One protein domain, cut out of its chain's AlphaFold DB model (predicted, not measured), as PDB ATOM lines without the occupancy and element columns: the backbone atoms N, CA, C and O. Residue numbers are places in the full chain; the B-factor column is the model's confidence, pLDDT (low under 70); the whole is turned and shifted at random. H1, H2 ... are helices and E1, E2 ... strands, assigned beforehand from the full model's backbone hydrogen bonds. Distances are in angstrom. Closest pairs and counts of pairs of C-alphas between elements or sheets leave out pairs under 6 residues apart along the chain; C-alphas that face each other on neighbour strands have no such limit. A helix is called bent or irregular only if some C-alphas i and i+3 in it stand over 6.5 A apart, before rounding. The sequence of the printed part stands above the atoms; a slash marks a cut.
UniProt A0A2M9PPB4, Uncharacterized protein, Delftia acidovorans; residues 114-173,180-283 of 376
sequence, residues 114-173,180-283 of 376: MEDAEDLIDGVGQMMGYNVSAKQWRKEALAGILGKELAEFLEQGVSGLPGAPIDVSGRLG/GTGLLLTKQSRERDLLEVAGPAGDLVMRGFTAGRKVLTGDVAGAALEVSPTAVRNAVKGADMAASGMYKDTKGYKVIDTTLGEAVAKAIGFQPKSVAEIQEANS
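This is residues 114 to 173 and 180 to 283 of the 376 residues of an uncharacterized protein of Delftia acidovorans (UniProt A0A2M9PPB4). What shape does the printed part make? It is an open ring of helices: H1, H2 and H3 make one end, H5, H6 and H7 run along one side, and H8, H9, H10 and the strand hairpin E1 and E2 make the other end. H11 closes the ring loosely between the sheet and H3. What builds it, and how large is it? The 164 printed residues are mostly helix, with eleven named helices and two strands in the order H1 to H9, E1, E2, H10, H11; the sheet, E1 - E2, is antiparallel. The whole is only just compact, close to loose, with a radius of gyration of the C-alphas of 18.2 A and spans of 51 by 37 by 25 A.

Where do the elements before the cut lie? H1 is residues 114 to 127, 19.9 A long from C-alpha 114 at (-7.002, 14.773, -19.812); H2 is 134 to 146, 17.7 A. H3, 148 to 160, is irregular, with C-alphas 155 and 158 9.5 A apart, and H4 is 169 to 172. Which follow it? H5 is 181 to 184, H6 191 to 198, H7 200 to 216, 24.2 A, H8 220 to 227, and H9 230 to 244, 20.4 A. E1 is 246 to 248, E2 254 to 257, H10 260 to 267, and H11 273 to 283, ending at (4.467, 14.933, -32.809).

What do H1 to H4 touch? H1 touches H2 at a steep tilt of 67 degrees, C-alphas Glu 118 and Ala 134 being closest at 5.4 A, and H5 at Gly 123 and Leu 184, 5.0 A. H2 touches H3 at Ala 143 and Ala 151, 4.9 A, and H3 touches H4 at Gln 156 and Ser 169, 5.9 A. How do H6 to H10 stand? H6 and H7 touch only at the corner, at Leu 195 and Gly 202, 5.3 A; H7 and H8 form a helical hairpin, tilted 3 degrees, closest at Ala 211 and Ala 223, 4.0 A. H8 and H9 only just touch, only at the corner, with 3 pairs of C-alphas within 8 A, closest at Leu 225 and Arg 233, 6.3 A; H9 and H10 touch at a shallow tilt of 21 degrees, opposite ways, closest at Ala 235 and Ala 267, 3.9 A. What of the strands, H11 and the backbones? In the hairpin E1 and E2, N 247 and O 256 are 2.8 A apart, within hydrogen-bond range; the closest C-alphas of E2 and H11, Ile 256 and Val 275, are 6.9 A apart. O i to N i+4 pairs are within range throughout H1, H2 and H6 to H11, and in 7 of 9 pairs of H3; H4 and H5 are too short for such a pair.

How far does it reach, and where is it cut? The two C-alphas farthest apart, Ile 145 and Leu 216, are 54.2 A apart; residues 174 to 179 are not printed, and C-alphas 173 and 180 are 17.1 A apart. Which links are long, and where is confidence low? Of the links printed whole, none is long. The mean pLDDT of the printed part is 82.1, with 29 residues under 70, among them 186 to 205.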
ATOM      1  N   MET A 114      -8.024  15.824 -19.778       87.75
ATOM      2  CA  MET A 114      -7.002  14.773 -19.812       87.75
ATOM      3  C   MET A 114      -5.706  15.242 -20.468       87.75
ATOM      4  O   MET A 114      -4.650  15.123 -19.858       87.75
ATOM      5  N   GLU A 115      -5.780  15.838 -21.660       83.06
ATOM      6  CA  GLU A 115      -4.587  16.379 -22.327       83.06
ATOM      7  C   GLU A 115      -3.966  17.544 -21.537       83.06
ATOM      8  O   GLU A 115      -2.749  17.658 -21.469       83.06
ATOM      9  N   ASP A 116      -4.785  18.373 -20.877       82.94
ATOM     10  CA  ASP A 116      -4.297  19.464 -20.020       82.94
ATOM     11  C   ASP A 116      -3.487  18.921 -18.823       82.94
ATOM     12  O   ASP A 116      -2.455  19.481 -18.445       82.94
ATOM     13  N   ALA A 117      -3.940  17.811 -18.229       85.44
ATOM     14  CA  ALA A 117      -3.232  17.122 -17.155       85.44
ATOM     15  C   ALA A 117      -1.963  16.419 -17.662       85.44
ATOM     16  O   ALA A 117      -0.936  16.474 -16.989       85.44
ATOM     17  N   GLU A 118      -2.016  15.796 -18.842       87.75
ATOM     18  CA  GLU A 118      -0.846  15.204 -19.503       87.75
ATOM     19  C   GLU A 118       0.237  16.260 -19.757       87.75
ATOM     20  O   GLU A 118       1.375  16.059 -19.346       87.75
ATOM     21  N   ASP A 119      -0.120  17.412 -20.334       83.25
ATOM     22  CA  ASP A 119       0.804  18.527 -20.581       83.25
ATOM     23  C   ASP A 119       1.439  19.054 -19.284       83.25
ATOM     24  O   ASP A 119       2.627  19.386 -19.254       83.25
ATOM     25  N   LEU A 120       0.659  19.138 -18.201       85.06
ATOM     26  CA  LEU A 120       1.159  19.551 -16.891       85.06
ATOM     27  C   LEU A 120       2.158  18.533 -16.329       85.06
ATOM     28  O   LEU A 120       3.222  18.927 -15.851       85.06
ATOM     29  N   ILE A 121       1.827  17.240 -16.386       87.69
ATOM     30  CA  ILE A 121       2.705  16.157 -15.922       87.69
ATOM     31  C   ILE A 121       3.995  16.145 -16.745       87.69
ATOM     32  O   ILE A 121       5.080  16.105 -16.166       87.69
ATOM     33  N   ASP A 122       3.890  16.254 -18.068       87.69
ATOM     34  CA  ASP A 122       5.032  16.307 -18.982       87.69
ATOM     35  C   ASP A 122       5.903  17.537 -18.713       87.69
ATOM     36  O   ASP A 122       7.128  17.432 -18.663       87.69
ATOM     37  N   GLY A 123       5.291  18.701 -18.485       83.75
ATOM     38  CA  GLY A 123       5.999  19.930 -18.130       83.75
ATOM     39  C   GLY A 123       6.757  19.806 -16.806       83.75
ATOM     40  O   GLY A 123       7.937  20.156 -16.734       83.75
ATOM     41  N   VAL A 124       6.118  19.258 -15.765       85.94
ATOM     42  CA  VAL A 124       6.766  18.987 -14.468       85.94
ATOM     43  C   VAL A 124       7.891  17.965 -14.615       85.94
ATOM     44  O   VAL A 124       8.993  18.198 -14.119       85.94
ATOM     45  N   GLY A 125       7.656  16.881 -15.355       86.94
ATOM     46  CA  GLY A 125       8.665  15.871 -15.660       86.94
ATOM     47  C   GLY A 125       9.883  16.477 -16.353       86.94
ATOM     48  O   GLY A 125      11.009  16.275 -15.901       86.94
ATOM     49  N   GLN A 126       9.671  17.306 -17.376       86.06
ATOM     50  CA  GLN A 126      10.745  18.004 -18.087       86.06
ATOM     51  C   GLN A 126      11.512  18.974 -17.183       86.06
ATOM     52  O   GLN A 126      12.740  19.021 -17.254       86.06
ATOM     53  N   MET A 127      10.831  19.705 -16.292       82.75
ATOM     54  CA  MET A 127      11.496  20.552 -15.288       82.75
ATOM     55  C   MET A 127      12.372  19.735 -14.327       82.75
ATOM     56  O   MET A 127      13.440  20.196 -13.932       82.75
ATOM     57  N   MET A 128      11.962  18.509 -14.000       85.62
ATOM     58  CA  MET A 128      12.745  17.550 -13.210       85.62
ATOM     59  C   MET A 128      13.794  16.784 -14.041       85.62
ATOM     60  O   MET A 128      14.539  15.963 -13.506       85.62
ATOM     61  N   GLY A 129      13.888  17.060 -15.344       83.25
ATOM     62  CA  GLY A 129      14.861  16.453 -16.248       83.25
ATOM     63  C   GLY A 129      14.449  15.100 -16.828       83.25
ATOM     64  O   GLY A 129      15.316  14.413 -17.355       83.25
ATOM     65  N   TYR A 130      13.176  14.709 -16.761       86.25
ATOM     66  CA  TYR A 130      12.645  13.507 -17.410       86.25
ATOM     67  C   TYR A 130      12.107  13.825 -18.808       86.25
ATOM     68  O   TYR A 130      11.270  14.710 -18.982       86.25
ATOM     69  N   ASN A 131      12.550  13.070 -19.811       84.06
ATOM     70  CA  ASN A 131      12.033  13.129 -21.176       84.06
ATOM     71  C   ASN A 131      10.926  12.088 -21.391       84.06
ATOM     72  O   ASN A 131      11.074  11.163 -22.192       84.06
ATOM     73  N   VAL A 132       9.840  12.214 -20.630       79.62
ATOM     74  CA  VAL A 132       8.698  11.290 -20.666       79.62
ATOM     75  C   VAL A 132       7.453  11.970 -21.232       79.62
ATOM     76  O   VAL A 132       7.361  13.196 -21.255       79.62
ATOM     77  N   SER A 133       6.516  11.152 -21.711       86.75
ATOM     78  CA  SER A 133       5.169  11.568 -22.110       86.75
ATOM     79  C   SER A 133       4.158  10.753 -21.323       86.75
ATOM     80  O   SER A 133       4.112   9.529 -21.460       86.75
ATOM     81  N   ALA A 134       3.345  11.427 -20.517       88.25
ATOM     82  CA  ALA A 134       2.272  10.851 -19.723       88.25
ATOM     83  C   ALA A 134       1.282  10.099 -20.615       88.25
ATOM     84  O   ALA A 134       0.866   8.987 -20.283       88.25
ATOM     85  N   LYS A 135       0.976  10.659 -21.792       87.44
ATOM     86  CA  LYS A 135       0.129  10.017 -22.801       87.44
ATOM     87  C   LYS A 135       0.727   8.703 -23.300       87.44
ATOM     88  O   LYS A 135       0.036   7.691 -23.365       87.44
ATOM     89  N   GLN A 136       2.017   8.714 -23.637       85.62
ATOM     90  CA  GLN A 136       2.709   7.536 -24.161       85.62
ATOM     91  C   GLN A 136       2.836   6.456 -23.086       85.62
ATOM     92  O   GLN A 136       2.515   5.301 -23.345       85.62
ATOM     93  N   TRP A 137       3.223   6.848 -21.871       87.75
ATOM     94  CA  TRP A 137       3.295   5.948 -20.726       87.75
ATOM     95  C   TRP A 137       1.942   5.293 -20.441       87.75
ATOM     96  O   TRP A 137       1.877   4.078 -20.273       87.75
ATOM     97  N   ARG A 138       0.845   6.066 -20.455       89.81
ATOM     98  CA  ARG A 138      -0.507   5.519 -20.284       89.81
ATOM     99  C   ARG A 138      -0.839   4.519 -21.388       89.81
ATOM    100  O   ARG A 138      -1.267   3.410 -21.080       89.81
ATOM    101  N   LYS A 139      -0.596   4.880 -22.650       87.56
ATOM    102  CA  LYS A 139      -0.845   4.007 -23.803       87.56
ATOM    103  C   LYS A 139      -0.066   2.693 -23.706       87.56
ATOM    104  O   LYS A 139      -0.635   1.630 -23.937       87.56
ATOM    105  N   GLU A 140       1.212   2.750 -23.346       87.19
ATOM    106  CA  GLU A 140       2.073   1.573 -23.179       87.19
ATOM    107  C   GLU A 140       1.656   0.715 -21.983       87.19
ATOM    108  O   GLU A 140       1.563  -0.505 -22.111       87.19
ATOM    109  N   ALA A 141       1.332   1.336 -20.846       88.94
ATOM    110  CA  ALA A 141       0.834   0.636 -19.668       88.94
ATOM    111  C   ALA A 141      -0.488  -0.088 -19.964       88.94
ATOM    112  O   ALA A 141      -0.635  -1.269 -19.647       88.94
ATOM    113  N   LEU A 142      -1.432   0.584 -20.633       88.69
ATOM    114  CA  LEU A 142      -2.687  -0.031 -21.067       88.69
ATOM    115  C   LEU A 142      -2.437  -1.171 -22.056       88.69
ATOM    116  O   LEU A 142      -3.044  -2.230 -21.917       88.69
ATOM    117  N   ALA A 143      -1.522  -0.994 -23.012       90.00
ATOM    118  CA  ALA A 143      -1.182  -2.038 -23.975       90.00
ATOM    119  C   ALA A 143      -0.542  -3.261 -23.302       90.00
ATOM    120  O   ALA A 143      -0.839  -4.389 -23.692       90.00
ATOM    121  N   GLY A 144       0.289  -3.049 -22.278       90.50
ATOM    122  CA  GLY A 144       0.919  -4.116 -21.504       90.50
ATOM    123  C   GLY A 144      -0.056  -4.909 -20.630       90.50
ATOM    124  O   GLY A 144       0.141  -6.106 -20.441       90.50
ATOM    125  N   ILE A 145      -1.114  -4.270 -20.119       90.31
ATOM    126  CA  ILE A 145      -2.101  -4.909 -19.228       90.31
ATOM    127  C   ILE A 145      -3.255  -5.541 -20.016       90.31
ATOM    128  O   ILE A 145      -3.689  -6.647 -19.703       90.31
ATOM    129  N   LEU A 146      -3.783  -4.824 -21.010       89.31
ATOM    130  CA  LEU A 146      -5.054  -5.137 -21.675       89.31
ATOM    131  C   LEU A 146      -4.880  -5.587 -23.132       89.31
ATOM    132  O   LEU A 146      -5.854  -5.976 -23.775       89.31
ATOM    133  N   GLY A 147      -3.655  -5.536 -23.660       88.94
ATOM    134  CA  GLY A 147      -3.359  -5.781 -25.067       88.94
ATOM    135  C   GLY A 147      -3.517  -4.530 -25.936       88.94
ATOM    136  O   GLY A 147      -4.223  -3.576 -25.602       88.94
ATOM    137  N   LYS A 148      -2.837  -4.538 -27.088       86.44
ATOM    138  CA  LYS A 148      -2.738  -3.385 -27.997       86.44
ATOM    139  C   LYS A 148      -4.101  -2.890 -28.497       86.44
ATOM    140  O   LYS A 148      -4.337  -1.689 -28.499       86.44
ATOM    141  N   GLU A 149      -4.999  -3.798 -28.874       84.31
ATOM    142  CA  GLU A 149      -6.312  -3.441 -29.432       84.31
ATOM    143  C   GLU A 149      -7.210  -2.738 -28.406       84.31
ATOM    144  O   GLU A 149      -7.828  -1.716 -28.708       84.31
ATOM    145  N   LEU A 150      -7.251  -3.243 -27.168       84.75
ATOM    146  CA  LEU A 150      -8.048  -2.627 -26.109       84.75
ATOM    147  C   LEU A 150      -7.443  -1.291 -25.663       84.75
ATOM    148  O   LEU A 150      -8.177  -0.351 -25.376       84.75
ATOM    149  N   ALA A 151      -6.112  -1.189 -25.638       86.81
ATOM    150  CA  ALA A 151      -5.419   0.060 -25.349       86.81
ATOM    151  C   ALA A 151      -5.689   1.126 -26.417       86.81
ATOM    152  O   ALA A 151      -5.976   2.267 -26.075       86.81
ATOM    153  N   GLU A 152      -5.668   0.763 -27.702       85.25
ATOM    154  CA  GLU A 152      -6.023   1.677 -28.792       85.25
ATOM    155  C   GLU A 152      -7.479   2.137 -28.692       85.25
ATOM    156  O   GLU A 152      -7.744   3.330 -28.830       85.25
ATOM    157  N   PHE A 153      -8.413   1.240 -28.368       87.12
ATOM    158  CA  PHE A 153      -9.802   1.621 -28.110       87.12
ATOM    159  C   PHE A 153      -9.950   2.545 -26.892       87.12
ATOM    160  O   PHE A 153     -10.693   3.518 -26.941       87.12
ATOM    161  N   LEU A 154      -9.240   2.290 -25.793       87.38
ATOM    162  CA  LEU A 154      -9.308   3.156 -24.614       87.38
ATOM    163  C   LEU A 154      -8.652   4.519 -24.853       87.38
ATOM    164  O   LEU A 154      -9.138   5.519 -24.336       87.38
ATOM    165  N   GLU A 155      -7.586   4.588 -25.648       86.88
ATOM    166  CA  GLU A 155      -6.903   5.842 -25.980       86.88
ATOM    167  C   GLU A 155      -7.652   6.667 -27.027       86.88
ATOM    168  O   GLU A 155      -7.721   7.891 -26.913       86.88
ATOM    169  N   GLN A 156      -8.225   6.005 -28.033       85.62
ATOM    170  CA  GLN A 156      -8.775   6.637 -29.232       85.62
ATOM    171  C   GLN A 156     -10.257   6.310 -29.466       85.62
ATOM    172  O   GLN A 156     -10.770   6.596 -30.542       85.62
ATOM    173  N   GLY A 157     -10.979   5.717 -28.521       86.81
ATOM    174  CA  GLY A 157     -12.409   5.412 -28.643       86.81
ATOM    175  C   GLY A 157     -12.739   4.547 -29.863       86.81
ATOM    176  O   GLY A 157     -11.971   3.672 -30.261       86.81
ATOM    177  N   VAL A 158     -13.865   4.838 -30.523       84.69
ATOM    178  CA  VAL A 158     -14.309   4.151 -31.754       84.69
ATOM    179  C   VAL A 158     -13.250   4.196 -32.865       84.69
ATOM    180  O   VAL A 158     -13.144   3.248 -33.641       84.69
ATOM    181  N   SER A 159     -12.425   5.246 -32.924       84.38
ATOM    182  CA  SER A 159     -11.325   5.344 -33.902       84.38
ATOM    183  C   SER A 159     -10.209   4.326 -33.628       84.38
ATOM    184  O   SER A 159      -9.510   3.899 -34.546       84.38
ATOM    185  N   GLY A 160     -10.081   3.876 -32.379       78.69
ATOM    186  CA  GLY A 160      -9.159   2.824 -31.966       78.69
ATOM    187  C   GLY A 160      -9.588   1.417 -32.384       78.69
ATOM    188  O   GLY A 160      -8.751   0.522 -32.393       78.69
ATOM    189  N   LEU A 161     -10.844   1.204 -32.803       81.06
ATOM    190  CA  LEU A 161     -11.313  -0.125 -33.209       81.06
ATOM    191  C   LEU A 161     -10.538  -0.663 -34.431       81.06
ATOM    192  O   LEU A 161     -10.226   0.102 -35.360       81.06
ATOM    193  N   PRO A 162     -10.252  -1.979 -34.478       73.06
ATOM    194  CA  PRO A 162      -9.671  -2.613 -35.654       73.06
ATOM    195  C   PRO A 162     -10.517  -2.350 -36.907       73.06
ATOM    196  O   PRO A 162     -11.735  -2.525 -36.903       73.06
ATOM    197  N   GLY A 163      -9.872  -1.910 -37.990       68.69
ATOM    198  CA  GLY A 163     -10.540  -1.637 -39.268       68.69
ATOM    199  C   GLY A 163     -11.271  -0.291 -39.372       68.69
ATOM    200  O   GLY A 163     -11.851  -0.021 -40.423       68.69
ATOM    201  N   ALA A 164     -11.231   0.577 -38.352       80.00
ATOM    202  CA  ALA A 164     -11.780   1.930 -38.457       80.00
ATOM    203  C   ALA A 164     -11.019   2.750 -39.531       80.00
ATOM    204  O   ALA A 164      -9.818   2.986 -39.384       80.00
ATOM    205  N   PRO A 165     -11.681   3.211 -40.615       76.00
ATOM    206  CA  PRO A 165     -10.990   3.857 -41.736       76.00
ATOM    207  C   PRO A 165     -10.650   5.333 -41.473       76.00
ATOM    208  O   PRO A 165      -9.833   5.929 -42.178       76.00
ATOM    209  N   ILE A 166     -11.296   5.947 -40.479       84.00
ATOM    210  CA  ILE A 166     -11.216   7.377 -40.186       84.00
ATOM    211  C   ILE A 166     -10.978   7.618 -38.700       84.00
ATOM    212  O   ILE A 166     -11.520   6.910 -37.855       84.00
ATOM    213  N   ASP A 167     -10.213   8.665 -38.400       83.00
ATOM    214  CA  ASP A 167     -10.119   9.221 -37.059       83.00
ATOM    215  C   ASP A 167     -11.274  10.202 -36.818       83.00
ATOM    216  O   ASP A 167     -11.405  11.246 -37.472       83.00
ATOM    217  N   VAL A 168     -12.139   9.831 -35.880       78.00
ATOM    218  CA  VAL A 168     -13.257  10.640 -35.385       78.00
ATOM    219  C   VAL A 168     -12.902  11.261 -34.029       78.00
ATOM    220  O   VAL A 168     -13.443  12.305 -33.652       78.00
ATOM    221  N   SER A 169     -11.941  10.676 -33.322       76.06
ATOM    222  CA  SER A 169     -11.598  11.014 -31.942       76.06
ATOM    223  C   SER A 169     -10.915  12.365 -31.851       76.06
ATOM    224  O   SER A 169     -11.300  13.175 -31.011       76.06
ATOM    225  N   GLY A 170     -10.048  12.697 -32.811       67.38
ATOM    226  CA  GLY A 170      -9.488  14.044 -32.927       67.38
ATOM    227  C   GLY A 170     -10.524  15.152 -33.183       67.38
ATOM    228  O   GLY A 170     -10.192  16.330 -33.088       67.38
ATOM    229  N   ARG A 171     -11.783  14.817 -33.519       71.25
ATOM    230  CA  ARG A 171     -12.871  15.792 -33.763       71.25
ATOM    231  C   ARG A 171     -13.906  15.866 -32.660       71.25
ATOM    232  O   ARG A 171     -14.542  16.903 -32.505       71.25
ATOM    233  N   LEU A 172     -14.115  14.755 -31.968       69.38
ATOM    234  CA  LEU A 172     -15.043  14.664 -30.844       69.38
ATOM    235  C   LEU A 172     -14.348  14.917 -29.505       69.38
ATOM    236  O   LEU A 172     -15.029  15.102 -28.498       69.38
ATOM    237  N   GLY A 173     -13.013  14.928 -29.500       66.06
ATOM    238  CA  GLY A 173     -12.219  15.063 -28.297       66.06
ATOM    239  C   GLY A 173     -12.399  16.399 -27.583       66.06
ATOM    240  O   GLY A 173     -12.536  17.455 -28.203       66.06
ATOM    241  N   GLY A 180      -2.929  27.169 -23.704       62.78
ATOM    242  CA  GLY A 180      -1.536  27.402 -23.336       62.78
ATOM    243  C   GLY A 180      -0.921  26.394 -22.363       62.78
ATOM    244  O   GLY A 180       0.221  26.612 -21.972       62.78
ATOM    245  N   THR A 181      -1.578  25.282 -22.009       67.25
ATOM    246  CA  THR A 181      -0.922  24.184 -21.256       67.25
ATOM    247  C   THR A 181       0.319  23.666 -21.976       67.25
ATOM    248  O   THR A 181       1.357  23.451 -21.356       67.25
ATOM    249  N   GLY A 182       0.280  23.628 -23.309       63.75
ATOM    250  CA  GLY A 182       1.431  23.293 -24.145       63.75
ATOM    251  C   GLY A 182       2.634  24.247 -24.029       63.75
ATOM    252  O   GLY A 182       3.718  23.869 -24.480       63.75
ATOM    253  N   LEU A 183       2.485  25.440 -23.425       67.81
ATOM    254  CA  LEU A 183       3.590  26.365 -23.109       67.81
ATOM    255  C   LEU A 183       4.415  25.916 -21.897       67.81
ATOM    256  O   LEU A 183       5.536  26.395 -21.723       67.81
ATOM    257  N   LEU A 184       3.876  25.014 -21.068       69.75
ATOM    258  CA  LEU A 184       4.609  24.402 -19.956       69.75
ATOM    259  C   LEU A 184       5.726  23.475 -20.456       69.75
ATOM    260  O   LEU A 184       6.657  23.165 -19.718       69.75
ATOM    261  N   LEU A 185       5.652  23.060 -21.722       72.12
ATOM    262  CA  LEU A 185       6.610  22.164 -22.349       72.12
ATOM    263  C   LEU A 185       7.837  22.926 -22.870       72.12
ATOM    264  O   LEU A 185       7.746  23.982 -23.504       72.12
ATOM    265  N   THR A 186       9.014  22.336 -22.684       67.12
ATOM    266  CA  THR A 186      10.280  22.863 -23.200       67.12
ATOM    267  C   THR A 186      10.435  22.511 -24.682       67.12
ATOM    268  O   THR A 186      10.621  21.353 -25.055       67.12
ATOM    269  N   LYS A 187      10.370  23.525 -25.553       68.38
ATOM    270  CA  LYS A 187      10.430  23.378 -27.019       68.38
ATOM    271  C   LYS A 187      11.336  24.434 -27.654       68.38
ATOM    272  O   LYS A 187      11.520  25.519 -27.106       68.38
ATOM    273  N   GLN A 188      11.874  24.123 -28.839       56.16
ATOM    274  CA  GLN A 188      12.876  24.958 -29.521       56.16
ATOM    275  C   GLN A 188      12.294  26.282 -30.044       56.16
ATOM    276  O   GLN A 188      13.004  27.279 -30.130       56.16
ATOM    277  N   SER A 189      11.001  26.307 -30.363       60.84
ATOM    278  CA  SER A 189      10.293  27.498 -30.833       60.84
ATOM    279  C   SER A 189       8.934  27.604 -30.152       60.84
ATOM    280  O   SER A 189       8.097  26.718 -30.325       60.84
ATOM    281  N   ARG A 190       8.702  28.702 -29.426       62.59
ATOM    282  CA  ARG A 190       7.405  29.023 -28.800       62.59
ATOM    283  C   ARG A 190       6.500  29.864 -29.702       62.59
ATOM    284  O   ARG A 190       5.358  30.113 -29.351       62.59
ATOM    285  N   GLU A 191       7.001  30.291 -30.864       58.16
ATOM    286  CA  GLU A 191       6.266  31.130 -31.821       58.16
ATOM    287  C   GLU A 191       4.951  30.487 -32.256       58.16
ATOM    288  O   GLU A 191       3.935  31.165 -32.323       58.16
ATOM    289  N   ARG A 192       4.939  29.170 -32.494       57.72
ATOM    290  CA  ARG A 192       3.726  28.451 -32.898       57.72
ATOM    291  C   ARG A 192       2.671  28.432 -31.787       57.72
ATOM    292  O   ARG A 192       1.517  28.725 -32.067       57.72
ATOM    293  N   ASP A 193       3.090  28.212 -30.544       57.16
ATOM    294  CA  ASP A 193       2.208  28.184 -29.370       57.16
ATOM    295  C   ASP A 193       1.725  29.612 -29.002       57.16
ATOM    296  O   ASP A 193       0.572  29.819 -28.633       57.16
ATOM    297  N   LEU A 194       2.562  30.641 -29.186       55.12
ATOM    298  CA  LEU A 194       2.167  32.054 -29.046       55.12
ATOM    299  C   LEU A 194       1.181  32.495 -30.142       55.12
ATOM    300  O   LEU A 194       0.290  33.307 -29.894       55.12
ATOM    301  N   LEU A 195       1.304  31.944 -31.350       58.59
ATOM    302  CA  LEU A 195       0.348  32.158 -32.436       58.59
ATOM    303  C   LEU A 195      -0.968  31.403 -32.204       58.59
ATOM    304  O   LEU A 195      -2.020  31.903 -32.598       58.59
ATOM    305  N   GLU A 196      -0.945  30.258 -31.518       53.75
ATOM    306  CA  GLU A 196      -2.158  29.576 -31.041       53.75
ATOM    307  C   GLU A 196      -2.919  30.429 -30.013       53.75
ATOM    308  O   GLU A 196      -4.148  30.497 -30.071       53.75
ATOM    309  N   VAL A 197      -2.208  31.176 -29.155       53.56
ATOM    310  CA  VAL A 197      -2.805  32.183 -28.255       53.56
ATOM    311  C   VAL A 197      -3.405  33.364 -29.035       53.56
ATOM    312  O   VAL A 197      -4.467  33.870 -28.667       53.56
ATOM    313  N   ALA A 198      -2.782  33.782 -30.145       54.84
ATOM    314  CA  ALA A 198      -3.327  34.801 -31.055       54.84
ATOM    315  C   ALA A 198      -4.525  34.296 -31.891       54.84
ATOM    316  O   ALA A 198      -5.287  35.086 -32.460       54.84
ATOM    317  N   GLY A 199      -4.723  32.979 -31.942       56.19
ATOM    318  CA  GLY A 199      -5.883  32.342 -32.533       56.19
ATOM    319  C   GLY A 199      -5.900  32.303 -34.066       56.19
ATOM    320  O   GLY A 199      -4.882  32.480 -34.734       56.19
ATOM    321  N   PRO A 200      -7.089  32.099 -34.661       57.25
ATOM    322  CA  PRO A 200      -7.293  31.949 -36.108       57.25
ATOM    323  C   PRO A 200      -6.778  33.117 -36.955       57.25
ATOM    324  O   PRO A 200      -6.453  32.931 -38.124       57.25
ATOM    325  N   ALA A 201      -6.681  34.315 -36.373       58.72
ATOM    326  CA  ALA A 201      -6.068  35.462 -37.033       58.72
ATOM    327  C   ALA A 201      -4.559  35.246 -37.256       58.72
ATOM    328  O   ALA A 201      -4.060  35.559 -38.333       58.72
ATOM    329  N   GLY A 202      -3.852  34.644 -36.292       63.25
ATOM    330  CA  GLY A 202      -2.435  34.296 -36.419       63.25
ATOM    331  C   GLY A 202      -2.183  33.245 -37.503       63.25
ATOM    332  O   GLY A 202      -1.300  33.416 -38.340       63.25
ATOM    333  N   ASP A 203      -3.007  32.195 -37.558       67.94
ATOM    334  CA  ASP A 203      -2.932  31.162 -38.605       67.94
ATOM    335  C   ASP A 203      -3.251  31.723 -40.004       67.94
ATOM    336  O   ASP A 203      -2.534  31.434 -40.962       67.94
ATOM    337  N   LEU A 204      -4.259  32.593 -40.143       68.69
ATOM    338  CA  LEU A 204      -4.560  33.262 -41.417       68.69
ATOM    339  C   LEU A 204      -3.422  34.178 -41.884       68.69
ATOM    340  O   LEU A 204      -3.075  34.162 -43.065       68.69
ATOM    341  N   VAL A 205      -2.807  34.932 -40.969       69.88
ATOM    342  CA  VAL A 205      -1.637  35.772 -41.266       69.88
ATOM    343  C   VAL A 205      -0.458  34.913 -41.731       69.88
ATOM    344  O   VAL A 205       0.143  35.199 -42.766       69.88
ATOM    345  N   MET A 206      -0.166  33.809 -41.037       71.94
ATOM    346  CA  MET A 206       0.910  32.887 -41.419       71.94
ATOM    347  C   MET A 206       0.671  32.217 -42.772       71.94
ATOM    348  O   MET A 206       1.610  32.063 -43.558       71.94
ATOM    349  N   ARG A 207      -0.575  31.847 -43.078       77.12
ATOM    350  CA  ARG A 207      -0.947  31.348 -44.409       77.12
ATOM    351  C   ARG A 207      -0.757  32.416 -45.475       77.12
ATOM    352  O   ARG A 207      -0.227  32.094 -46.531       77.12
ATOM    353  N   GLY A 208      -1.101  33.672 -45.188       75.69
ATOM    354  CA  GLY A 208      -0.832  34.808 -46.072       75.69
ATOM    355  C   GLY A 208       0.660  34.982 -46.369       75.69
ATOM    356  O   GLY A 208       1.048  35.050 -47.533       75.69
ATOM    357  N   PHE A 209       1.515  34.957 -45.342       79.00
ATOM    358  CA  PHE A 209       2.973  35.012 -45.521       79.00
ATOM    359  C   PHE A 209       3.518  33.810 -46.298       79.00
ATOM    360  O   PHE A 209       4.355  33.967 -47.188       79.00
ATOM    361  N   THR A 210       3.034  32.605 -45.992       80.12
ATOM    362  CA  THR A 210       3.449  31.372 -46.674       80.12
ATOM    363  C   THR A 210       3.030  31.390 -48.141       80.12
ATOM    364  O   THR A 210       3.834  31.059 -49.011       80.12
ATOM    365  N   ALA A 211       1.807  31.830 -48.433       81.38
ATOM    366  CA  ALA A 211       1.313  32.022 -49.788       81.38
ATOM    367  C   ALA A 211       2.127  33.086 -50.532       81.38
ATOM    368  O   ALA A 211       2.562  32.834 -51.650       81.38
ATOM    369  N   GLY A 212       2.425  34.225 -49.899       78.88
ATOM    370  CA  GLY A 212       3.293  35.256 -50.470       78.88
ATOM    371  C   GLY A 212       4.678  34.712 -50.825       78.88
ATOM    372  O   GLY A 212       5.158  34.921 -51.936       78.88
ATOM    373  N   ARG A 213       5.290  33.920 -49.934       82.25
ATOM    374  CA  ARG A 213       6.562  33.241 -50.214       82.25
ATOM    375  C   ARG A 213       6.446  32.268 -51.387       82.25
ATOM    376  O   ARG A 213       7.333  32.268 -52.230       82.25
ATOM    377  N   LYS A 214       5.369  31.481 -51.459       82.31
ATOM    378  CA  LYS A 214       5.113  30.558 -52.574       82.31
ATOM    379  C   LYS A 214       4.992  31.299 -53.908       82.31
ATOM    380  O   LYS A 214       5.639  30.888 -54.865       82.31
ATOM    381  N   VAL A 215       4.279  32.431 -53.953       85.50
ATOM    382  CA  VAL A 215       4.219  33.304 -55.143       85.50
ATOM    383  C   VAL A 215       5.612  33.804 -55.527       85.50
ATOM    384  O   VAL A 215       5.993  33.693 -56.687       85.50
ATOM    385  N   LEU A 216       6.397  34.290 -54.558       86.88
ATOM    386  CA  LEU A 216       7.769  34.758 -54.795       86.88
ATOM    387  C   LEU A 216       8.693  33.649 -55.318       86.88
ATOM    388  O   LEU A 216       9.615  33.928 -56.076       86.88
ATOM    389  N   THR A 217       8.448  32.394 -54.938       86.25
ATOM    390  CA  THR A 217       9.185  31.224 -55.437       86.25
ATOM    391  C   THR A 217       8.566  30.592 -56.693       86.25
ATOM    392  O   THR A 217       9.010  29.523 -57.098       86.25
ATOM    393  N   GLY A 218       7.552  31.218 -57.306       85.88
ATOM    394  CA  GLY A 218       6.917  30.765 -58.554       85.88
ATOM    395  C   GLY A 218       5.768  29.753 -58.404       85.88
ATOM    396  O   GLY A 218       5.180  29.349 -59.403       85.88
ATOM    397  N   ASP A 219       5.394  29.369 -57.182       86.00
ATOM    398  CA  ASP A 219       4.308  28.424 -56.881       86.00
ATOM    399  C   ASP A 219       2.976  29.153 -56.623       86.00
ATOM    400  O   ASP A 219       2.462  29.241 -55.504       86.00
ATOM    401  N   VAL A 220       2.403  29.720 -57.686       85.69
ATOM    402  CA  VAL A 220       1.136  30.469 -57.608       85.69
ATOM    403  C   VAL A 220      -0.042  29.552 -57.256       85.69
ATOM    404  O   VAL A 220      -0.918  29.932 -56.475       85.69
ATOM    405  N   ALA A 221      -0.055  28.322 -57.777       85.75
ATOM    406  CA  ALA A 221      -1.107  27.347 -57.498       85.75
ATOM    407  C   ALA A 221      -1.086  26.896 -56.028       85.75
ATOM    408  O   ALA A 221      -2.127  26.875 -55.365       85.75
ATOM    409  N   GLY A 222       0.094  26.602 -55.482       84.56
ATOM    410  CA  GLY A 222       0.255  26.255 -54.076       84.56
ATOM    411  C   GLY A 222      -0.003  27.429 -53.137       84.56
ATOM    412  O   GLY A 222      -0.447  27.198 -52.010       84.56
ATOM    413  N   ALA A 223       0.226  28.672 -53.575       83.31
ATOM    414  CA  ALA A 223      -0.163  29.870 -52.832       83.31
ATOM    415  C   ALA A 223      -1.688  30.028 -52.757       83.31
ATOM    416  O   ALA A 223      -2.231  30.238 -51.672       83.31
ATOM    417  N   ALA A 224      -2.386  29.858 -53.885       87.44
ATOM    418  CA  ALA A 224      -3.845  29.895 -53.935       87.44
ATOM    419  C   ALA A 224      -4.472  28.781 -53.082       87.44
ATOM    420  O   ALA A 224      -5.437  29.015 -52.351       87.44
ATOM    421  N   LEU A 225      -3.890  27.578 -53.113       87.88
ATOM    422  CA  LEU A 225      -4.333  26.463 -52.280       87.88
ATOM    423  C   LEU A 225      -4.127  26.739 -50.782       87.88
ATOM    424  O   LEU A 225      -4.994  26.387 -49.980       87.88
ATOM    425  N   GLU A 226      -3.026  27.389 -50.393       84.69
ATOM    426  CA  GLU A 226      -2.690  27.689 -48.990       84.69
ATOM    427  C   GLU A 226      -3.756  28.555 -48.303       84.69
ATOM    428  O   GLU A 226      -4.159  28.280 -47.169       84.69
ATOM    429  N   VAL A 227      -4.252  29.571 -49.015       84.62
ATOM    430  CA  VAL A 227      -5.281  30.502 -48.521       84.62
ATOM    431  C   VAL A 227      -6.709  30.006 -48.757       84.62
ATOM    432  O   VAL A 227      -7.666  30.629 -48.295       84.62
ATOM    433  N   SER A 228      -6.880  28.884 -49.461       86.69
ATOM    434  CA  SER A 228      -8.203  28.336 -49.757       86.69
ATOM    435  C   SER A 228      -8.879  27.722 -48.516       86.69
ATOM    436  O   SER A 228      -8.208  27.285 -47.571       86.69
ATOM    437  N   PRO A 229     -10.225  27.642 -48.494       82.00
ATOM    438  CA  PRO A 229     -10.952  26.990 -47.410       82.00
ATOM    439  C   PRO A 229     -10.523  25.532 -47.209       82.00
ATOM    440  O   PRO A 229     -10.249  24.810 -48.167       82.00
ATOM    441  N   THR A 230     -10.566  25.046 -45.963       83.31
ATOM    442  CA  THR A 230     -10.131  23.681 -45.608       83.31
ATOM    443  C   THR A 230     -10.797  22.584 -46.441       83.31
ATOM    444  O   THR A 230     -10.145  21.588 -46.734       83.31
ATOM    445  N   ALA A 231     -12.050  22.768 -46.866       82.38
ATOM    446  CA  ALA A 231     -12.747  21.829 -47.744       82.38
ATOM    447  C   ALA A 231     -12.052  21.661 -49.106       82.38
ATOM    448  O   ALA A 231     -11.824  20.537 -49.539       82.38
ATOM    449  N   VAL A 232     -11.642  22.766 -49.740       88.38
ATOM    450  CA  VAL A 232     -10.917  22.744 -51.021       88.38
ATOM    451  C   VAL A 232      -9.565  22.066 -50.840       88.38
ATOM    452  O   VAL A 232      -9.215  21.167 -51.598       88.38
ATOM    453  N   ARG A 233      -8.839  22.424 -49.775       89.12
ATOM    454  CA  ARG A 233      -7.549  21.793 -49.455       89.12
ATOM    455  C   ARG A 233      -7.679  20.294 -49.225       89.12
ATOM    456  O   ARG A 233      -6.830  19.540 -49.679       89.12
ATOM    457  N   ASN A 234      -8.720  19.865 -48.520       91.12
ATOM    458  CA  ASN A 234      -8.990  18.456 -48.264       91.12
ATOM    459  C   ASN A 234      -9.326  17.707 -49.558       91.12
ATOM    460  O   ASN A 234      -8.749  16.649 -49.783       91.12
ATOM    461  N   ALA A 235     -10.160  18.279 -50.432       91.50
ATOM    462  CA  ALA A 235     -10.481  17.710 -51.742       91.50
ATOM    463  C   ALA A 235      -9.232  17.553 -52.626       91.50
ATOM    464  O   ALA A 235      -8.965  16.462 -53.123       91.50
ATOM    465  N   VAL A 236      -8.424  18.611 -52.751       93.12
ATOM    466  CA  VAL A 236      -7.164  18.577 -53.513       93.12
ATOM    467  C   VAL A 236      -6.182  17.579 -52.903       93.12
ATOM    468  O   VAL A 236      -5.564  16.805 -53.625       93.12
ATOM    469  N   LYS A 237      -6.070  17.541 -51.571       93.00
ATOM    470  CA  LYS A 237      -5.192  16.594 -50.879       93.00
ATOM    471  C   LYS A 237      -5.649  15.145 -51.052       93.00
ATOM    472  O   LYS A 237      -4.809  14.276 -51.234       93.00
ATOM    473  N   GLY A 238      -6.955  14.888 -51.034       92.69
ATOM    474  CA  GLY A 238      -7.516  13.573 -51.337       92.69
ATOM    475  C   GLY A 238      -7.267  13.156 -52.787       92.69
ATOM    476  O   GLY A 238      -6.895  12.015 -53.032       92.69
ATOM    477  N   ALA A 239      -7.370  14.081 -53.745       94.56
ATOM    478  CA  ALA A 239      -7.020  13.809 -55.138       94.56
ATOM    479  C   ALA A 239      -5.519  13.497 -55.317       94.56
ATOM    480  O   ALA A 239      -5.184  12.526 -55.992       94.56
ATOM    481  N   ASP A 240      -4.617  14.249 -54.670       93.94
ATOM    482  CA  ASP A 240      -3.170  13.956 -54.674       93.94
ATOM    483  C   ASP A 240      -2.863  12.598 -54.030       93.94
ATOM    484  O   ASP A 240      -2.057  11.837 -54.562       93.94
ATOM    485  N   MET A 241      -3.543  12.242 -52.935       95.88
ATOM    486  CA  MET A 241      -3.420  10.914 -52.322       95.88
ATOM    487  C   MET A 241      -3.889   9.802 -53.266       95.88
ATOM    488  O   MET A 241      -3.208   8.790 -53.389       95.88
ATOM    489  N   ALA A 242      -5.015   9.989 -53.963       94.50
ATOM    490  CA  ALA A 242      -5.526   9.008 -54.920       94.50
ATOM    491  C   ALA A 242      -4.592   8.836 -56.129       94.50
ATOM    492  O   ALA A 242      -4.405   7.720 -56.603       94.50
ATOM    493  N   ALA A 243      -3.990   9.929 -56.608       95.19
ATOM    494  CA  ALA A 243      -3.081   9.910 -57.751       95.19
ATOM    495  C   ALA A 243      -1.686   9.370 -57.401       95.19
ATOM    496  O   ALA A 243      -1.088   8.648 -58.191       95.19
ATOM    497  N   SER A 244      -1.149   9.735 -56.234       94.75
ATOM    498  CA  SER A 244       0.219   9.381 -55.835       94.75
ATOM    499  C   SER A 244       0.316   8.145 -54.945       94.75
ATOM    500  O   SER A 244       1.420   7.651 -54.731       94.75
ATOM    501  N   GLY A 245      -0.804   7.666 -54.400       93.88
ATOM    502  CA  GLY A 245      -0.832   6.577 -53.424       93.88
ATOM    503  C   GLY A 245      -0.188   6.936 -52.083       93.88
ATOM    504  O   GLY A 245       0.137   6.038 -51.314       93.88
ATOM    505  N   MET A 246       0.045   8.222 -51.796       95.31
ATOM    506  CA  MET A 246       0.789   8.668 -50.616       95.31
ATOM    507  C   MET A 246       0.200   9.934 -49.994       95.31
ATOM    508  O   MET A 246      -0.212  10.866 -50.683       95.31
ATOM    509  N   TYR A 247       0.269  10.029 -48.666       93.81
ATOM    510  CA  TYR A 247       0.079  11.283 -47.948       93.81
ATOM    511  C   TYR A 247       1.390  12.068 -47.912       93.81
ATOM    512  O   TYR A 247       2.406  11.568 -47.423       93.81
ATOM    513  N   LYS A 248       1.349  13.332 -48.344       92.31
ATOM    514  CA  LYS A 248       2.499  14.244 -48.305       92.31
ATOM    515  C   LYS A 248       2.333  15.362 -47.276       92.31
ATOM    516  O   LYS A 248       1.217  15.810 -46.963       92.31
ATOM    517  N   ASP A 249       3.456  15.813 -46.734       86.94
ATOM    518  CA  ASP A 249       3.529  17.005 -45.893       86.94
ATOM    519  C   ASP A 249       3.436  18.298 -46.730       86.94
ATOM    520  O   ASP A 249       3.239  18.272 -47.945       86.94
ATOM    521  N   THR A 250       3.539  19.460 -46.082       79.00
ATOM    522  CA  THR A 250       3.456  20.763 -46.767       79.00
ATOM    523  C   THR A 250       4.646  21.064 -47.678       79.00
ATOM    524  O   THR A 250       4.559  21.979 -48.493       79.00
ATOM    525  N   LYS A 251       5.748  20.319 -47.546       80.44
ATOM    526  CA  LYS A 251       6.950  20.418 -48.379       80.44
ATOM    527  C   LYS A 251       6.945  19.400 -49.525       80.44
ATOM    528  O   LYS A 251       7.881  19.384 -50.316       80.44
ATOM    529  N   GLY A 252       5.908  18.565 -49.617       83.88
ATOM    530  CA  GLY A 252       5.785  17.509 -50.618       83.88
ATOM    531  C   GLY A 252       6.496  16.207 -50.242       83.88
ATOM    532  O   GLY A 252       6.536  15.290 -51.062       83.88
ATOM    533  N   TYR A 253       7.031  16.084 -49.024       88.75
ATOM    534  CA  TYR A 253       7.666  14.849 -48.573       88.75
ATOM    535  C   TYR A 253       6.627  13.812 -48.171       88.75
ATOM    536  O   TYR A 253       5.614  14.131 -47.545       88.75
ATOM    537  N   LYS A 254       6.908  12.553 -48.508       93.81
ATOM    538  CA  LYS A 254       6.090  11.409 -48.108       93.81
ATOM    539  C   LYS A 254       6.040  11.306 -46.582       93.81
ATOM    540  O   LYS A 254       7.075  11.314 -45.921       93.81
ATOM    541  N   VAL A 255       4.830  11.159 -46.055       91.62
ATOM    542  CA  VAL A 255       4.567  10.812 -44.653       91.62
ATOM    543  C   VAL A 255       4.240   9.324 -44.545       91.62
ATOM    544  O   VAL A 255       4.855   8.627 -43.749       91.62
ATOM    545  N   ILE A 256       3.303   8.834 -45.363       94.69
ATOM    546  CA  ILE A 256       2.873   7.427 -45.400       94.69
ATOM    547  C   ILE A 256       2.251   7.102 -46.764       94.69
ATOM    548  O   ILE A 256       1.762   8.006 -47.444       94.69
ATOM    549  N   ASP A 257       2.279   5.834 -47.168       95.19
ATOM    550  CA  ASP A 257       1.414   5.319 -48.234       95.19
ATOM    551  C   ASP A 257      -0.058   5.343 -47.807       95.19
ATOM    552  O   ASP A 257      -0.374   5.215 -46.626       95.19
ATOM    553  N   THR A 258      -0.955   5.533 -48.769       92.38
ATOM    554  CA  THR A 258      -2.395   5.666 -48.529       92.38
ATOM    555  C   THR A 258      -3.197   4.871 -49.538       92.38
ATOM    556  O   THR A 258      -2.869   4.825 -50.722       92.38
ATOM    557  N   THR A 259      -4.312   4.320 -49.083       93.06
ATOM    558  CA  THR A 259      -5.284   3.635 -49.936       93.06
ATOM    559  C   THR A 259      -6.246   4.616 -50.614       93.06
ATOM    560  O   THR A 259      -6.416   5.762 -50.185       93.06
ATOM    561  N   LEU A 260      -6.957   4.147 -51.645       91.75
ATOM    562  CA  LEU A 260      -8.016   4.931 -52.292       91.75
ATOM    563  C   LEU A 260      -9.140   5.304 -51.307       91.75
ATOM    564  O   LEU A 260      -9.672   6.409 -51.370       91.75
ATOM    565  N   GLY A 261      -9.474   4.415 -50.363       90.19
ATOM    566  CA  GLY A 261     -10.478   4.689 -49.332       90.19
ATOM    567  C   GLY A 261     -10.073   5.844 -48.414       90.19
ATOM    568  O   GLY A 261     -10.873   6.737 -48.141       90.19
ATOM    569  N   GLU A 262      -8.807   5.887 -48.004       91.75
ATOM    570  CA  GLU A 262      -8.258   6.981 -47.196       91.75
ATOM    571  C   GLU A 262      -8.179   8.293 -47.983       91.75
ATOM    572  O   GLU A 262      -8.452   9.365 -47.438       91.75
ATOM    573  N   ALA A 263      -7.866   8.223 -49.278       92.31
ATOM    574  CA  ALA A 263      -7.891   9.372 -50.174       92.31
ATOM    575  C   ALA A 263      -9.304   9.973 -50.294       92.31
ATOM    576  O   ALA A 263      -9.473  11.187 -50.152       92.31
ATOM    577  N   VAL A 264     -10.331   9.128 -50.463       91.44
ATOM    578  CA  VAL A 264     -11.742   9.550 -50.474       91.44
ATOM    579  C   VAL A 264     -12.141  10.137 -49.125       91.44
ATOM    580  O   VAL A 264     -12.703  11.232 -49.089       91.44
ATOM    581  N   ALA A 265     -11.801   9.468 -48.019       90.12
ATOM    582  CA  ALA A 265     -12.058   9.974 -46.674       90.12
ATOM    583  C   ALA A 265     -11.445  11.367 -46.482       90.12
ATOM    584  O   ALA A 265     -12.122  12.280 -46.002       90.12
ATOM    585  N   LYS A 266     -10.200  11.568 -46.935       90.81
ATOM    586  CA  LYS A 266      -9.546  12.875 -46.897       90.81
ATOM    587  C   LYS A 266     -10.245  13.903 -47.775       90.81
ATOM    588  O   LYS A 266     -10.434  15.026 -47.312       90.81
ATOM    589  N   ALA A 267     -10.667  13.524 -48.981       89.62
ATOM    590  CA  ALA A 267     -11.353  14.406 -49.921       89.62
ATOM    591  C   ALA A 267     -12.667  14.954 -49.353       89.62
ATOM    592  O   ALA A 267     -12.918  16.158 -49.425       89.62
ATOM    593  N   ILE A 268     -13.465  14.095 -48.714       86.94
ATOM    594  CA  ILE A 268     -14.714  14.503 -48.052       86.94
ATOM    595  C   ILE A 268     -14.478  15.161 -46.684       86.94
ATOM    596  O   ILE A 268     -15.407  15.593 -46.004       86.94
ATOM    597  N   GLY A 269     -13.210  15.280 -46.296       82.12
ATOM    598  CA  GLY A 269     -12.773  16.058 -45.163       82.12
ATOM    599  C   GLY A 269     -12.739  15.298 -43.853       82.12
ATOM    600  O   GLY A 269     -12.777  15.985 -42.844       82.12
ATOM    601  N   PHE A 270     -12.637  13.969 -43.825       86.75
ATOM    602  CA  PHE A 270     -12.213  13.190 -42.652       86.75
ATOM    603  C   PHE A 270     -10.692  13.003 -42.639       86.75
ATOM    604  O   PHE A 270     -10.017  13.206 -43.645       86.75
ATOM    605  N   GLN A 271     -10.118  12.680 -41.483       88.88
ATOM    606  CA  GLN A 271      -8.697  12.357 -41.387       88.88
ATOM    607  C   GLN A 271      -8.547  10.826 -41.412       88.88
ATOM    608  O   GLN A 271      -9.192  10.168 -40.600       88.88
ATOM    609  N   PRO A 272      -7.746  10.245 -42.322       90.75
ATOM    610  CA  PRO A 272      -7.453   8.812 -42.295       90.75
ATOM    611  C   PRO A 272      -6.779   8.393 -40.985       90.75
ATOM    612  O   PRO A 272      -5.898   9.118 -40.511       90.75
ATOM    613  N   LYS A 273      -7.156   7.228 -40.441       87.56
ATOM    614  CA  LYS A 273      -6.617   6.707 -39.170       87.56
ATOM    615  C   LYS A 273      -5.092   6.555 -39.212       87.56
ATOM    616  O   LYS A 273      -4.402   7.133 -38.379       87.56
ATOM    617  N   SER A 274      -4.563   5.883 -40.235       88.56
ATOM    618  CA  SER A 274      -3.118   5.641 -40.407       88.56
ATOM    619  C   SER A 274      -2.289   6.933 -40.405       88.56
ATOM    620  O   SER A 274      -1.226   7.034 -39.792       88.56
ATOM    621  N   VAL A 275      -2.810   7.972 -41.060       89.88
ATOM    622  CA  VAL A 275      -2.171   9.283 -41.113       89.88
ATOM    623  C   VAL A 275      -2.245   9.973 -39.751       89.88
ATOM    624  O   VAL A 275      -1.274  10.616 -39.356       89.88
ATOM    625  N   ALA A 276      -3.377   9.880 -39.045       87.25
ATOM    626  CA  ALA A 276      -3.526  10.447 -37.703       87.25
ATOM    627  C   ALA A 276      -2.532   9.813 -36.715       87.25
ATOM    628  O   ALA A 276      -1.821  10.543 -36.028       87.25
ATOM    629  N   GLU A 277      -2.394   8.485 -36.725       86.06
ATOM    630  CA  GLU A 277      -1.455   7.746 -35.869       86.06
ATOM    631  C   GLU A 277       0.004   8.144 -36.120       86.06
ATOM    632  O   GLU A 277       0.753   8.408 -35.177       86.06
ATOM    633  N   ILE A 278       0.418   8.256 -37.387       88.31
ATOM    634  CA  ILE A 278       1.784   8.684 -37.721       88.31
ATOM    635  C   ILE A 278       2.021  10.142 -37.344       88.31
ATOM    636  O   ILE A 278       3.110  10.494 -36.889       88.31
ATOM    637  N   GLN A 279       1.027  11.012 -37.521       85.81
ATOM    638  CA  GLN A 279       1.146  12.411 -37.114       85.81
ATOM    639  C   GLN A 279       1.249  12.548 -35.594       85.81
ATOM    640  O   GLN A 279       2.076  13.330 -35.120       85.81
ATOM    641  N   GLU A 280       0.477  11.765 -34.843       82.88
ATOM    642  CA  GLU A 280       0.555  11.691 -33.387       82.88
ATOM    643  C   GLU A 280       1.943  11.213 -32.936       82.88
ATOM    644  O   GLU A 280       2.620  11.930 -32.191       82.88
ATOM    645  N   ALA A 281       2.414  10.080 -33.467       84.94
ATOM    646  CA  ALA A 281       3.730   9.524 -33.163       84.94
ATOM    647  C   ALA A 281       4.864  10.503 -33.511       84.94
ATOM    648  O   ALA A 281       5.744  10.767 -32.690       84.94
ATOM    649  N   ASN A 282       4.814  11.122 -34.695       85.62
ATOM    650  CA  ASN A 282       5.793  12.128 -35.101       85.62
ATOM    651  C   ASN A 282       5.753  13.357 -34.182       85.62
ATOM    652  O   ASN A 282       6.804  13.890 -33.836       85.62
ATOM    653  N   SER A 283       4.571  13.806 -33.743       80.38
ATOM    654  CA  SER A 283       4.467  14.933 -32.809       80.38
ATOM    655  C   SER A 283       5.189  14.637 -31.492       80.38
ATOM    656  O   SER A 283       5.947  15.480 -31.009       80.38
TER     657      SER A 283